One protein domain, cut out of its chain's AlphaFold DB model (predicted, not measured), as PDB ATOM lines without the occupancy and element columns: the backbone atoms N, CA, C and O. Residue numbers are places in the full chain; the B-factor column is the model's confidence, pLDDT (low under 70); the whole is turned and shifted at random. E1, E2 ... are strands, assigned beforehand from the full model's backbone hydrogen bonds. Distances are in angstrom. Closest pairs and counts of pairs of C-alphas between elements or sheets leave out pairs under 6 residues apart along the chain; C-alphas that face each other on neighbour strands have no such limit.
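AT A GLANCE: This is residues 23 to 107 of the 912 residues of an uncharacterized protein of Phycisphaeraceae bacterium (UniProt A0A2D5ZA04). Look for a long, narrow sandwich of two antiparallel sheets laid face to face with their strands crossed, E1, E7, E3 and E4 in one layer and E2, E6 and E5 in the other. The links E1 to E2 and E6 to E7 lie at one end of the rod, the links E2 to E3 and E5 to E6 toward the other. The printed part has 85 residues with no named helix and seven named strands, E1 to E7 along the chain, and its class is all strand. It is compact, with a radius of gyration of the C-alphas of 13.6 A, and spans 43 by 21 by 16 A.

IN THESE COORDINATES: Find C-alpha 23 at (-15.316, 40.176, 14.518); from there E1 runs to residue 27. E2, residues 37 to 45, is 25.7 A long from first to last C-alpha. Next come E3, residues 56 to 60, 13.2 A, and the short E4, residues 66 to 68. E5, residues 70 to 76, is 16.9 A long. E6, residues 82 to 92, is the longest strand, 27.6 A, beginning at C-alpha 82, (-25.164, 49.905, 13.918). E7, residues 99 to 106, covers 20.9 A and ends at C-alpha 106, (-24.341, 38.930, 23.413).

HOW THE PARTS SIT: The sandwich, two sheets face to face, has the strands of one at 52 degrees to those of the other; the facing parts are 9.1 A centre to centre. Start with the strongly twisted sheet E1 - E7 - E3 - E4, whose edge strands are E1 and E4. Between E1 and E7 look at N 25 and O 101, 2.8 A; between E7 and E3 at N 60 and O 102, 2.8 A; in the hairpin of E3 and E4 at N 67 and O 59, 2.8 A. In the sheet E2 - E6 - E5, E6 is the inner strand: N 42 and O 87 are 2.8 A apart across E2 and E6, and N 86 and O 72 2.8 A across the hairpin of E5 and E6. Across the sandwich, the closest C-alphas of E4 and E6 are those of Pro 68 and Phe 89, 6.9 A apart. Those of E3 and E5 are Leu 57 and Val 71, 7.0 A. E4 runs on into E5 across a break of 1 residue, at 75 degrees. E2 and E7 are apart.

THE WHOLE: The two C-alphas farthest apart are those of Val 33 and Pro 78, 43.8 A. The printed part has no cut and no long link. The mean pLDDT of the printed part is 83.4; look for values under 70 at residues 28 to 35 and 93 to 98.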
ATOM      1  N   ILE A  23     -16.307  39.305  15.165       87.94
ATOM      2  CA  ILE A  23     -15.316  40.176  14.518       87.94
ATOM      3  C   ILE A  23     -13.993  40.055  15.275       87.94
ATOM      4  O   ILE A  23     -13.974  40.309  16.479       87.94
ATOM      5  N   PRO A  24     -12.882  39.660  14.628       87.19
ATOM      6  CA  PRO A  24     -11.601  39.557  15.311       87.19
ATOM      7  C   PRO A  24     -11.082  40.948  15.697       87.19
ATOM      8  O   PRO A  24     -11.038  41.863  14.874       87.19
ATOM      9  N   LEU A  25     -10.656  41.083  16.947       86.00
ATOM     10  CA  LEU A  25      -9.969  42.242  17.497       86.00
ATOM     11  C   LEU A  25      -8.555  41.810  17.875       86.00
ATOM     12  O   LEU A  25      -8.368  40.827  18.586       86.00
ATOM     13  N   ARG A  26      -7.540  42.541  17.425       82.69
ATOM     14  CA  ARG A  26      -6.147  42.252  17.766       82.69
ATOM     15  C   ARG A  26      -5.551  43.472  18.438       82.69
ATOM     16  O   ARG A  26      -5.576  44.554  17.859       82.69
ATOM     17  N   VAL A  27      -5.024  43.298  19.646       72.75
ATOM     18  CA  VAL A  27      -4.252  44.351  20.316       72.75
ATOM     19  C   VAL A  27      -2.779  43.969  20.174       72.75
ATOM     20  O   VAL A  27      -2.362  42.873  20.550       72.75
ATOM     21  N   GLU A  28      -1.981  44.857  19.595       69.44
ATOM     22  CA  GLU A  28      -0.531  44.695  19.468       69.44
ATOM     23  C   GLU A  28       0.187  45.737  20.339       69.44
ATOM     24  O   GLU A  28      -0.403  46.729  20.761       69.44
ATOM     25  N   ASN A  29       1.475  45.518  20.620       59.16
ATOM     26  CA  ASN A  29       2.372  46.510  21.234       59.16
ATOM     27  C   ASN A  29       1.933  47.102  22.588       59.16
ATOM     28  O   ASN A  29       2.408  48.181  22.961       59.16
ATOM     29  N   TRP A  30       1.088  46.419  23.370       64.75
ATOM     30  CA  TRP A  30       0.750  46.928  24.695       64.75
ATOM     31  C   TRP A  30       1.951  46.817  25.641       64.75
ATOM     32  O   TRP A  30       2.553  45.760  25.829       64.75
ATOM     33  N   LYS A  31       2.319  47.939  26.261       55.66
ATOM     34  CA  LYS A  31       3.331  47.993  27.320       55.66
ATOM     35  C   LYS A  31       2.616  48.252  28.639       55.66
ATOM     36  O   LYS A  31       2.263  49.387  28.944       55.66
ATOM     37  N   GLY A  32       2.370  47.197  29.402       57.44
ATOM     38  CA  GLY A  32       1.740  47.274  30.718       57.44
ATOM     39  C   GLY A  32       2.577  46.560  31.768       57.44
ATOM     40  O   GLY A  32       3.369  45.675  31.447       57.44
ATOM     41  N   VAL A  33       2.405  46.952  33.029       57.81
ATOM     42  CA  VAL A  33       2.886  46.146  34.154       57.81
ATOM     43  C   VAL A  33       2.026  44.880  34.186       57.81
ATOM     44  O   VAL A  33       0.811  45.030  34.323       57.81
ATOM     45  N   PRO A  34       2.605  43.671  34.051       63.59
ATOM     46  CA  PRO A  34       1.834  42.432  34.062       63.59
ATOM     47  C   PRO A  34       0.910  42.345  35.280       63.59
ATOM     48  O   PRO A  34       1.309  42.700  36.390       63.59
ATOM     49  N   GLY A  35      -0.317  41.872  35.067       68.12
ATOM     50  CA  GLY A  35      -1.334  41.740  36.108       68.12
ATOM     51  C   GLY A  35      -2.115  43.020  36.417       68.12
ATOM     52  O   GLY A  35      -2.995  42.982  37.273       68.12
ATOM     53  N   ARG A  36      -1.847  44.142  35.734       72.06
ATOM     54  CA  ARG A  36      -2.714  45.330  35.810       72.06
ATOM     55  C   ARG A  36      -3.815  45.279  34.756       72.06
ATOM     56  O   ARG A  36      -3.569  44.873  33.617       72.06
ATOM     57  N   THR A  37      -5.001  45.745  35.129       79.00
ATOM     58  CA  THR A  37      -6.074  46.038  34.177       79.00
ATOM     59  C   THR A  37      -5.714  47.297  33.395       79.00
ATOM     60  O   THR A  37      -5.322  48.308  33.976       79.00
ATOM     61  N   VAL A  38      -5.824  47.235  32.074       78.94
ATOM     62  CA  VAL A  38      -5.803  48.395  31.174       78.94
ATOM     63  C   VAL A  38      -7.071  48.370  30.331       78.94
ATOM     64  O   VAL A  38      -7.703  47.329  30.226       78.94
ATOM     65  N   TYR A  39      -7.456  49.485  29.722       84.25
ATOM     66  CA  TYR A  39      -8.617  49.523  28.830       84.25
ATOM     67  C   TYR A  39      -8.172  49.626  27.381       84.25
ATOM     68  O   TYR A  39      -7.245  50.377  27.068       84.25
ATOM     69  N   ALA A  40      -8.845  48.881  26.509       84.00
ATOM     70  CA  ALA A  40      -8.710  49.014  25.068       84.00
ATOM     71  C   ALA A  40      -9.979  49.623  24.478       84.00
ATOM     72  O   ALA A  40     -11.079  49.264  24.896       84.00
ATOM     73  N   GLY A  41      -9.803  50.535  23.519       86.44
ATOM     74  CA  GLY A  41     -10.873  51.171  22.752       86.44
ATOM     75  C   GLY A  41     -10.680  50.923  21.257       86.44
ATOM     76  O   GLY A  41      -9.599  51.177  20.728       86.44
ATOM     77  N   PHE A  42     -11.715  50.426  20.578       83.31
ATOM     78  CA  PHE A  42     -11.696  50.091  19.152       83.31
ATOM     79  C   PHE A  42     -12.888  50.694  18.426       83.31
ATOM     80  O   PHE A  42     -14.026  50.469  18.822       83.31
ATOM     81  N   GLY A  43     -12.657  51.393  17.314       89.31
ATOM     82  CA  GLY A  43     -13.730  51.628  16.352       89.31
ATOM     83  C   GLY A  43     -13.912  50.395  15.466       89.31
ATOM     84  O   GLY A  43     -12.951  49.888  14.887       89.31
ATOM     85  N   VAL A  44     -15.134  49.891  15.364       89.62
ATOM     86  CA  VAL A  44     -15.459  48.693  14.592       89.62
ATOM     87  C   VAL A  44     -16.567  49.034  13.611       89.62
ATOM     88  O   VAL A  44     -17.615  49.545  13.998       89.62
ATOM     89  N   MET A  45     -16.316  48.756  12.336       89.94
ATOM     90  CA  MET A  45     -17.317  48.835  11.276       89.94
ATOM     91  C   MET A  45     -18.083  47.518  11.241       89.94
ATOM     92  O   MET A  45     -17.471  46.449  11.264       89.94
ATOM     93  N   LEU A  46     -19.406  47.598  11.191       89.38
ATOM     94  CA  LEU A  46     -20.301  46.456  11.262       89.38
ATOM     95  C   LEU A  46     -21.120  46.363   9.968       89.38
ATOM     96  O   LEU A  46     -21.575  47.390   9.454       89.38
ATOM     97  N   PRO A  47     -21.341  45.153   9.432       88.75
ATOM     98  CA  PRO A  47     -22.251  44.969   8.312       88.75
ATOM     99  C   PRO A  47     -23.677  45.400   8.659       88.75
ATOM    100  O   PRO A  47     -24.106  45.283   9.811       88.75
ATOM    101  N   GLN A  48     -24.426  45.821   7.641       91.19
ATOM    102  CA  GLN A  48     -25.854  46.087   7.776       91.19
ATOM    103  C   GLN A  48     -26.587  44.854   8.324       91.19
ATOM    104  O   GLN A  48     -26.272  43.725   7.956       91.19
ATOM    105  N   GLY A  49     -27.515  45.071   9.253       90.31
ATOM    106  CA  GLY A  49     -28.273  44.032   9.948       90.31
ATOM    107  C   GLY A  49     -27.512  43.288  11.054       90.31
ATOM    108  O   GLY A  49     -28.112  42.468  11.749       90.31
ATOM    109  N   TRP A  50     -26.210  43.538  11.264       91.44
ATOM    110  CA  TRP A  50     -25.413  42.712  12.182       91.44
ATOM    111  C   TRP A  50     -25.687  42.983  13.666       91.44
ATOM    112  O   TRP A  50     -25.849  42.025  14.428       91.44
ATOM    113  N   LEU A  51     -25.755  44.261  14.069       91.12
ATOM    114  CA  LEU A  51     -26.045  44.703  15.442       91.12
ATOM    115  C   LEU A  51     -27.299  45.602  15.486       91.12
ATOM    116  O   LEU A  51     -27.183  46.832  15.416       91.12
ATOM    117  N   PRO A  52     -28.497  45.011  15.621       89.25
ATOM    118  CA  PRO A  52     -29.749  45.745  15.828       89.25
ATOM    119  C   PRO A  52     -29.738  46.597  17.106       89.25
ATOM    120  O   PRO A  52     -28.953  46.323  18.013       89.25
ATOM    121  N   ALA A  53     -30.586  47.630  17.187       84.56
ATOM    122  CA  ALA A  53     -30.696  48.586  18.308       84.56
ATOM    123  C   ALA A  53     -30.783  47.957  19.712       84.56
ATOM    124  O   ALA A  53     -30.206  48.483  20.662       84.56
ATOM    125  N   ASP A  54     -31.455  46.817  19.825       82.94
ATOM    126  CA  ASP A  54     -31.768  46.106  21.066       82.94
ATOM    127  C   ASP A  54     -30.713  45.065  21.485       82.94
ATOM    128  O   ASP A  54     -30.830  44.451  22.545       82.94
ATOM    129  N   ARG A  55     -29.670  44.860  20.674       83.12
ATOM    130  CA  ARG A  55     -28.602  43.885  20.934       83.12
ATOM    131  C   ARG A  55     -27.342  44.553  21.483       83.12
ATOM    132  O   ARG A  55     -26.973  45.659  21.080       83.12
ATOM    133  N   GLY A  56     -26.665  43.844  22.386       86.31
ATOM    134  CA  GLY A  56     -25.373  44.227  22.947       86.31
ATOM    135  C   GLY A  56     -24.196  43.537  22.258       86.31
ATOM    136  O   GLY A  56     -24.355  42.664  21.399       86.31
ATOM    137  N   LEU A  57     -22.991  43.927  22.666       90.31
ATOM    138  CA  LEU A  57     -21.756  43.239  22.306       90.31
ATOM    139  C   LEU A  57     -21.022  42.818  23.573       90.31
ATOM    140  O   LEU A  57     -21.194  43.405  24.643       90.31
ATOM    141  N   CYS A  58     -20.193  41.797  23.432       92.12
ATOM    142  CA  CYS A  58     -19.183  41.417  24.405       92.12
ATOM    143  C   CYS A  58     -17.894  41.069  23.667       92.12
ATOM    144  O   CYS A  58     -17.880  40.889  22.447       92.12
ATOM    145  N   VAL A  59     -16.806  40.967  24.419       91.06
ATOM    146  CA  VAL A  59     -15.524  40.521  23.893       91.06
ATOM    147  C   VAL A  59     -15.190  39.163  24.488       91.06
ATOM    148  O   VAL A  59     -15.124  39.014  25.701       91.06
ATOM    149  N   GLU A  60     -14.990  38.174  23.630       90.94
ATOM    150  CA  GLU A  60     -14.528  36.835  23.975       90.94
ATOM    151  C   GLU A  60     -13.004  36.766  23.805       90.94
ATOM    152  O   GLU A  60     -12.469  37.227  22.792       90.94
ATOM    153  N   ASP A  61     -12.291  36.247  24.803       87.06
ATOM    154  CA  ASP A  61     -10.846  36.021  24.719       87.06
ATOM    155  C   ASP A  61     -10.482  34.666  24.079       87.06
ATOM    156  O   ASP A  61     -11.338  33.891  23.653       87.06
ATOM    157  N   ASP A  62      -9.186  34.365  24.000       84.44
ATOM    158  CA  ASP A  62      -8.655  33.118  23.440       84.44
ATOM    159  C   ASP A  62      -9.049  31.858  24.230       84.44
ATOM    160  O   ASP A  62      -8.985  30.747  23.698       84.44
ATOM    161  N   THR A  63      -9.490  32.017  25.481       85.56
ATOM    162  CA  THR A  63      -9.990  30.933  26.336       85.56
ATOM    163  C   THR A  63     -11.499  30.714  26.206       85.56
ATOM    164  O   THR A  63     -12.030  29.763  26.784       85.56
ATOM    165  N   GLY A  64     -12.192  31.557  25.433       87.56
ATOM    166  CA  GLY A  64     -13.651  31.569  25.328       87.56
ATOM    167  C   GLY A  64     -14.336  32.319  26.475       87.56
ATOM    168  O   GLY A  64     -15.557  32.241  26.622       87.56
ATOM    169  N   GLN A  65     -13.579  33.029  27.317       88.38
ATOM    170  CA  GLN A  65     -14.145  33.824  28.397       88.38
ATOM    171  C   GLN A  65     -14.759  35.103  27.825       88.38
ATOM    172  O   GLN A  65     -14.083  35.927  27.208       88.38
ATOM    173  N   VAL A  66     -16.055  35.285  28.074       88.94
ATOM    174  CA  VAL A  66     -16.810  36.461  27.636       88.94
ATOM    175  C   VAL A  66     -16.677  37.578  28.668       88.94
ATOM    176  O   VAL A  66     -17.003  37.410  29.842       88.94
ATOM    177  N   THR A  67     -16.220  38.737  28.209       88.06
ATOM    178  CA  THR A  67     -16.072  39.969  28.983       88.06
ATOM    179  C   THR A  67     -17.077  41.005  28.469       88.06
ATOM    180  O   THR A  67     -17.132  41.244  27.258       88.06
ATOM    181  N   PRO A  68     -17.869  41.649  29.350       89.25
ATOM    182  CA  PRO A  68     -18.743  42.742  28.939       89.25
ATOM    183  C   PRO A  68     -17.920  43.850  28.279       89.25
ATOM    184  O   PRO A  68     -16.818  44.141  28.747       89.25
ATOM    185  N   CYS A  69     -18.453  44.507  27.250       90.44
ATOM    186  CA  CYS A  69     -17.864  45.717  26.681       90.44
ATOM    187  C   CYS A  69     -18.857  46.885  26.726       90.44
ATOM    188  O   CYS A  69     -20.072  46.702  26.710       90.44
ATOM    189  N   GLN A  70     -18.328  48.102  26.805       90.81
ATOM    190  CA  GLN A  70     -19.079  49.323  26.551       90.81
ATOM    191  C   GLN A  70     -19.108  49.560  25.047       90.81
ATOM    192  O   GLN A  70     -18.081  49.438  24.380       90.81
ATOM    193  N   VAL A  71     -20.287  49.886  24.522       90.00
ATOM    194  CA  VAL A  71     -20.513  50.080  23.091       90.00
ATOM    195  C   VAL A  71     -21.167  51.434  22.877       90.00
ATOM    196  O   VAL A  71     -22.310  51.632  23.285       90.00
ATOM    197  N   ASN A  72     -20.483  52.327  22.169       89.12
ATOM    198  CA  ASN A  72     -21.072  53.576  21.696       89.12
ATOM    199  C   ASN A  72     -21.354  53.440  20.207       89.12
ATOM    200  O   ASN A  72     -20.437  53.234  19.411       89.12
ATOM    201  N   ARG A  73     -22.620  53.550  19.810       90.56
ATOM    202  CA  ARG A  73     -22.990  53.584  18.391       90.56
ATOM    203  C   ARG A  73     -22.624  54.952  17.836       90.56
ATOM    204  O   ARG A  73     -23.117  55.958  18.326       90.56
ATOM    205  N   LEU A  74     -21.753  54.971  16.834       90.75
ATOM    206  CA  LEU A  74     -21.303  56.207  16.194       90.75
ATOM    207  C   LEU A  74     -22.175  56.539  14.978       90.75
ATOM    208  O   LEU A  74     -22.553  57.687  14.783       90.75
ATOM    209  N   HIS A  75     -22.528  55.518  14.189       93.00
ATOM    210  CA  HIS A  75     -23.385  55.643  13.008       93.00
ATOM    211  C   HIS A  75     -24.304  54.424  12.884       93.00
ATOM    212  O   HIS A  75     -23.946  53.327  13.329       93.00
ATOM    213  N   ALA A  76     -25.456  54.610  12.243       94.12
ATOM    214  CA  ALA A  76     -26.415  53.557  11.925       94.12
ATOM    215  C   ALA A  76     -26.595  53.426  10.406       94.12
ATOM    216  O   ALA A  76     -26.450  54.398   9.663       94.12
ATOM    217  N   TRP A  77     -26.896  52.213   9.958       94.25
ATOM    218  CA  TRP A  77     -27.410  51.932   8.623       94.25
ATOM    219  C   TRP A  77     -28.890  52.351   8.513       94.25
ATOM    220  O   TRP A  77     -29.532  52.585   9.539       94.25
ATOM    221  N   PRO A  78     -29.479  52.397   7.299       94.81
ATOM    222  CA  PRO A  78     -30.899  52.721   7.117       94.81
ATOM    223  C   PRO A  78     -31.898  51.771   7.799       94.81
ATOM    224  O   PRO A  78     -33.073  52.106   7.894       94.81
ATOM    225  N   ASP A  79     -31.466  50.582   8.231       93.31
ATOM    226  CA  ASP A  79     -32.280  49.606   8.973       93.31
ATOM    227  C   ASP A  79     -32.113  49.721  10.505       93.31
ATOM    228  O   ASP A  79     -32.425  48.776  11.230       93.31
ATOM    229  N   ASP A  80     -31.566  50.841  10.990       93.94
ATOM    230  CA  ASP A  80     -31.212  51.128  12.392       93.94
ATOM    231  C   ASP A  80     -30.179  50.175  13.024       93.94
ATOM    232  O   ASP A  80     -29.830  50.293  14.209       93.94
ATOM    233  N   SER A  81     -29.620  49.241  12.248       94.69
ATOM    234  CA  SER A  81     -28.471  48.465  12.699       94.69
ATOM    235  C   SER A  81     -27.242  49.366  12.800       94.69
ATOM    236  O   SER A  81     -27.063  50.315  12.035       94.69
ATOM    237  N   ALA A  82     -26.370  49.105  13.774       92.38
ATOM    238  CA  ALA A  82     -25.164  49.905  13.918       92.38
ATOM    239  C   ALA A  82     -24.250  49.698  12.700       92.38
ATOM    240  O   ALA A  82     -23.912  48.569  12.363       92.38
ATOM    241  N   HIS A  83     -23.837  50.797  12.072       93.56
ATOM    242  CA  HIS A  83     -22.845  50.817  10.999       93.56
ATOM    243  C   HIS A  83     -21.428  50.864  11.562       93.56
ATOM    244  O   HIS A  83     -20.526  50.175  11.093       93.56
ATOM    245  N   SER A  84     -21.226  51.666  12.603       93.44
ATOM    246  CA  SER A  84     -19.947  51.744  13.294       93.44
ATOM    247  C   SER A  84     -20.147  51.948  14.781       93.44
ATOM    248  O   SER A  84     -20.991  52.745  15.201       93.44
ATOM    249  N   VAL A  85     -19.333  51.260  15.570       92.12
ATOM    250  CA  VAL A  85     -19.353  51.315  17.029       92.12
ATOM    251  C   VAL A  85     -17.965  51.614  17.574       92.12
ATOM    252  O   VAL A  85     -16.971  51.179  17.003       92.12
ATOM    253  N   HIS A  86     -17.890  52.326  18.692       91.06
ATOM    254  CA  HIS A  86     -16.709  52.353  19.543       91.06
ATOM    255  C   HIS A  86     -16.905  51.332  20.665       91.06
ATOM    256  O   HIS A  86     -17.883  51.406  21.406       91.06
ATOM    257  N   VAL A  87     -16.009  50.353  20.753       90.50
ATOM    258  CA  VAL A  87     -16.039  49.271  21.737       90.50
ATOM    259  C   VAL A  87     -14.920  49.482  22.740       90.50
ATOM    260  O   VAL A  87     -13.759  49.566  22.346       90.50
ATOM    261  N   ILE A  88     -15.260  49.514  24.025       91.19
ATOM    262  CA  ILE A  88     -14.307  49.670  25.124       91.19
ATOM    263  C   ILE A  88     -14.438  48.491  26.080       91.19
ATOM    264  O   ILE A  88     -15.545  48.144  26.492       91.19
ATOM    265  N   PHE A  89     -13.324  47.873  26.460       89.00
ATOM    266  CA  PHE A  89     -13.327  46.737  27.382       89.00
ATOM    267  C   PHE A  89     -12.017  46.632  28.176       89.00
ATOM    268  O   PHE A  89     -10.975  47.119  27.716       89.00
ATOM    269  N   PRO A  90     -12.051  46.032  29.380       87.38
ATOM    270  CA  PRO A  90     -10.862  45.813  30.185       87.38
ATOM    271  C   PRO A  90     -10.017  44.672  29.613       87.38
ATOM    272  O   PRO A  90     -10.514  43.614  29.235       87.38
ATOM    273  N   LEU A  91      -8.708  44.880  29.624       80.88
ATOM    274  CA  LEU A  91      -7.671  43.901  29.359       80.88
ATOM    275  C   LEU A  91      -6.911  43.648  30.656       80.88
ATOM    276  O   LEU A  91      -6.240  44.542  31.175       80.88
ATOM    277  N   VAL A  92      -6.952  42.422  31.168       75.69
ATOM    278  CA  VAL A  92      -6.033  42.012  32.236       75.69
ATOM    279  C   VAL A  92      -4.717  41.647  31.575       75.69
ATOM    280  O   VAL A  92      -4.646  40.630  30.896       75.69
ATOM    281  N   THR A  93      -3.692  42.487  31.729       59.41
ATOM    282  CA  THR A  93      -2.414  42.318  31.022       59.41
ATOM    283  C   THR A  93      -1.720  40.998  31.389       59.41
ATOM    284  O   THR A  93      -1.169  40.870  32.489       59.41
ATOM    285  N   PRO A  94      -1.652  40.017  30.475       58.12
ATOM    286  CA  PRO A  94      -0.694  38.931  30.573       58.12
ATOM    287  C   PRO A  94       0.669  39.442  30.082       58.12
ATOM    288  O   PRO A  94       0.784  40.505  29.462       58.12
ATOM    289  N   THR A  95       1.733  38.709  30.384       56.50
ATOM    290  CA  THR A  95       3.124  39.070  30.081       56.50
ATOM    291  C   THR A  95       3.374  39.300  28.580       56.50
ATOM    292  O   THR A  95       3.701  38.363  27.872       56.50
ATOM    293  N   GLY A  96       3.250  40.543  28.100       56.62
ATOM    294  CA  GLY A  96       3.877  41.101  26.885       56.62
ATOM    295  C   GLY A  96       3.565  40.502  25.499       56.62
ATOM    296  O   GLY A  96       4.001  41.086  24.510       56.62
ATOM    297  N   GLU A  97       2.857  39.378  25.391       67.50
ATOM    298  CA  GLU A  97       2.550  38.726  24.110       67.50
ATOM    299  C   GLU A  97       1.272  39.294  23.469       67.50
ATOM    300  O   GLU A  97       0.295  39.507  24.187       67.50
ATOM    301  N   PRO A  98       1.239  39.521  22.137       69.50
ATOM    302  CA  PRO A  98       0.012  39.892  21.434       69.50
ATOM    303  C   PRO A  98      -1.098  38.869  21.681       69.50
ATOM    304  O   PRO A  98      -0.841  37.665  21.655       69.50
ATOM    305  N   ARG A  99      -2.338  39.335  21.844       73.94
ATOM    306  CA  ARG A  99      -3.521  38.466  21.901       73.94
ATOM    307  C   ARG A  99      -4.570  38.893  20.897       73.94
ATOM    308  O   ARG A  99      -4.619  40.037  20.436       73.94
ATOM    309  N   GLU A 100      -5.390  37.914  20.568       82.38
ATOM    310  CA  GLU A 100      -6.577  38.070  19.755       82.38
ATOM    311  C   GLU A 100      -7.799  37.922  20.651       82.38
ATOM    312  O   GLU A 100      -7.846  37.086  21.550       82.38
ATOM    313  N   TRP A 101      -8.784  38.755  20.374       86.81
ATOM    314  CA  TRP A 101     -10.099  38.734  20.969       86.81
ATOM    315  C   TRP A 101     -11.134  38.659  19.858       86.81
ATOM    316  O   TRP A 101     -10.855  38.928  18.688       86.81
ATOM    317  N   ARG A 102     -12.360  38.314  20.220       91.25
ATOM    318  CA  ARG A 102     -13.488  38.238  19.302       91.25
ATOM    319  C   ARG A 102     -14.612  39.099  19.835       91.25
ATOM    320  O   ARG A 102     -15.104  38.883  20.934       91.25
ATOM    321  N   LEU A 103     -15.034  40.076  19.049       91.75
ATOM    322  CA  LEU A 103     -16.264  40.798  19.310       91.75
ATOM    323  C   LEU A 103     -17.433  39.893  18.931       91.75
ATOM    324  O   LEU A 103     -17.585  39.538  17.761       91.75
ATOM    325  N   VAL A 104     -18.243  39.527  19.914       92.00
ATOM    326  CA  VAL A 104     -19.379  38.617  19.757       92.00
ATOM    327  C   VAL A 104     -20.673  39.331  20.120       92.00
ATOM    328  O   VAL A 104     -20.698  40.224  20.972       92.00
ATOM    329  N   ARG A 105     -21.769  38.936  19.471       89.88
ATOM    330  CA  ARG A 105     -23.110  39.389  19.852       89.88
ATOM    331  C   ARG A 105     -23.511  38.682  21.135       89.88
ATOM    332  O   ARG A 105     -23.513  37.456  21.188       89.88
ATOM    333  N   ALA A 106     -23.866  39.455  22.146       82.81
ATOM    334  CA  ALA A 106     -24.341  38.930  23.413       82.81
ATOM    335  C   ALA A 106     -25.409  39.867  23.965       82.81
ATOM    336  O   ALA A 106     -25.377  41.078  23.731       82.81
ATOM    337  N   ASP A 107     -26.354  39.309  24.710       71.94
ATOM    338  CA  ASP A 107     -27.286  40.124  25.475       71.94
ATOM    339  C   ASP A 107     -26.453  40.770  26.591       71.94
ATOM    340  O   ASP A 107     -25.872  40.073  27.424       71.94
TER     341      ASP A 107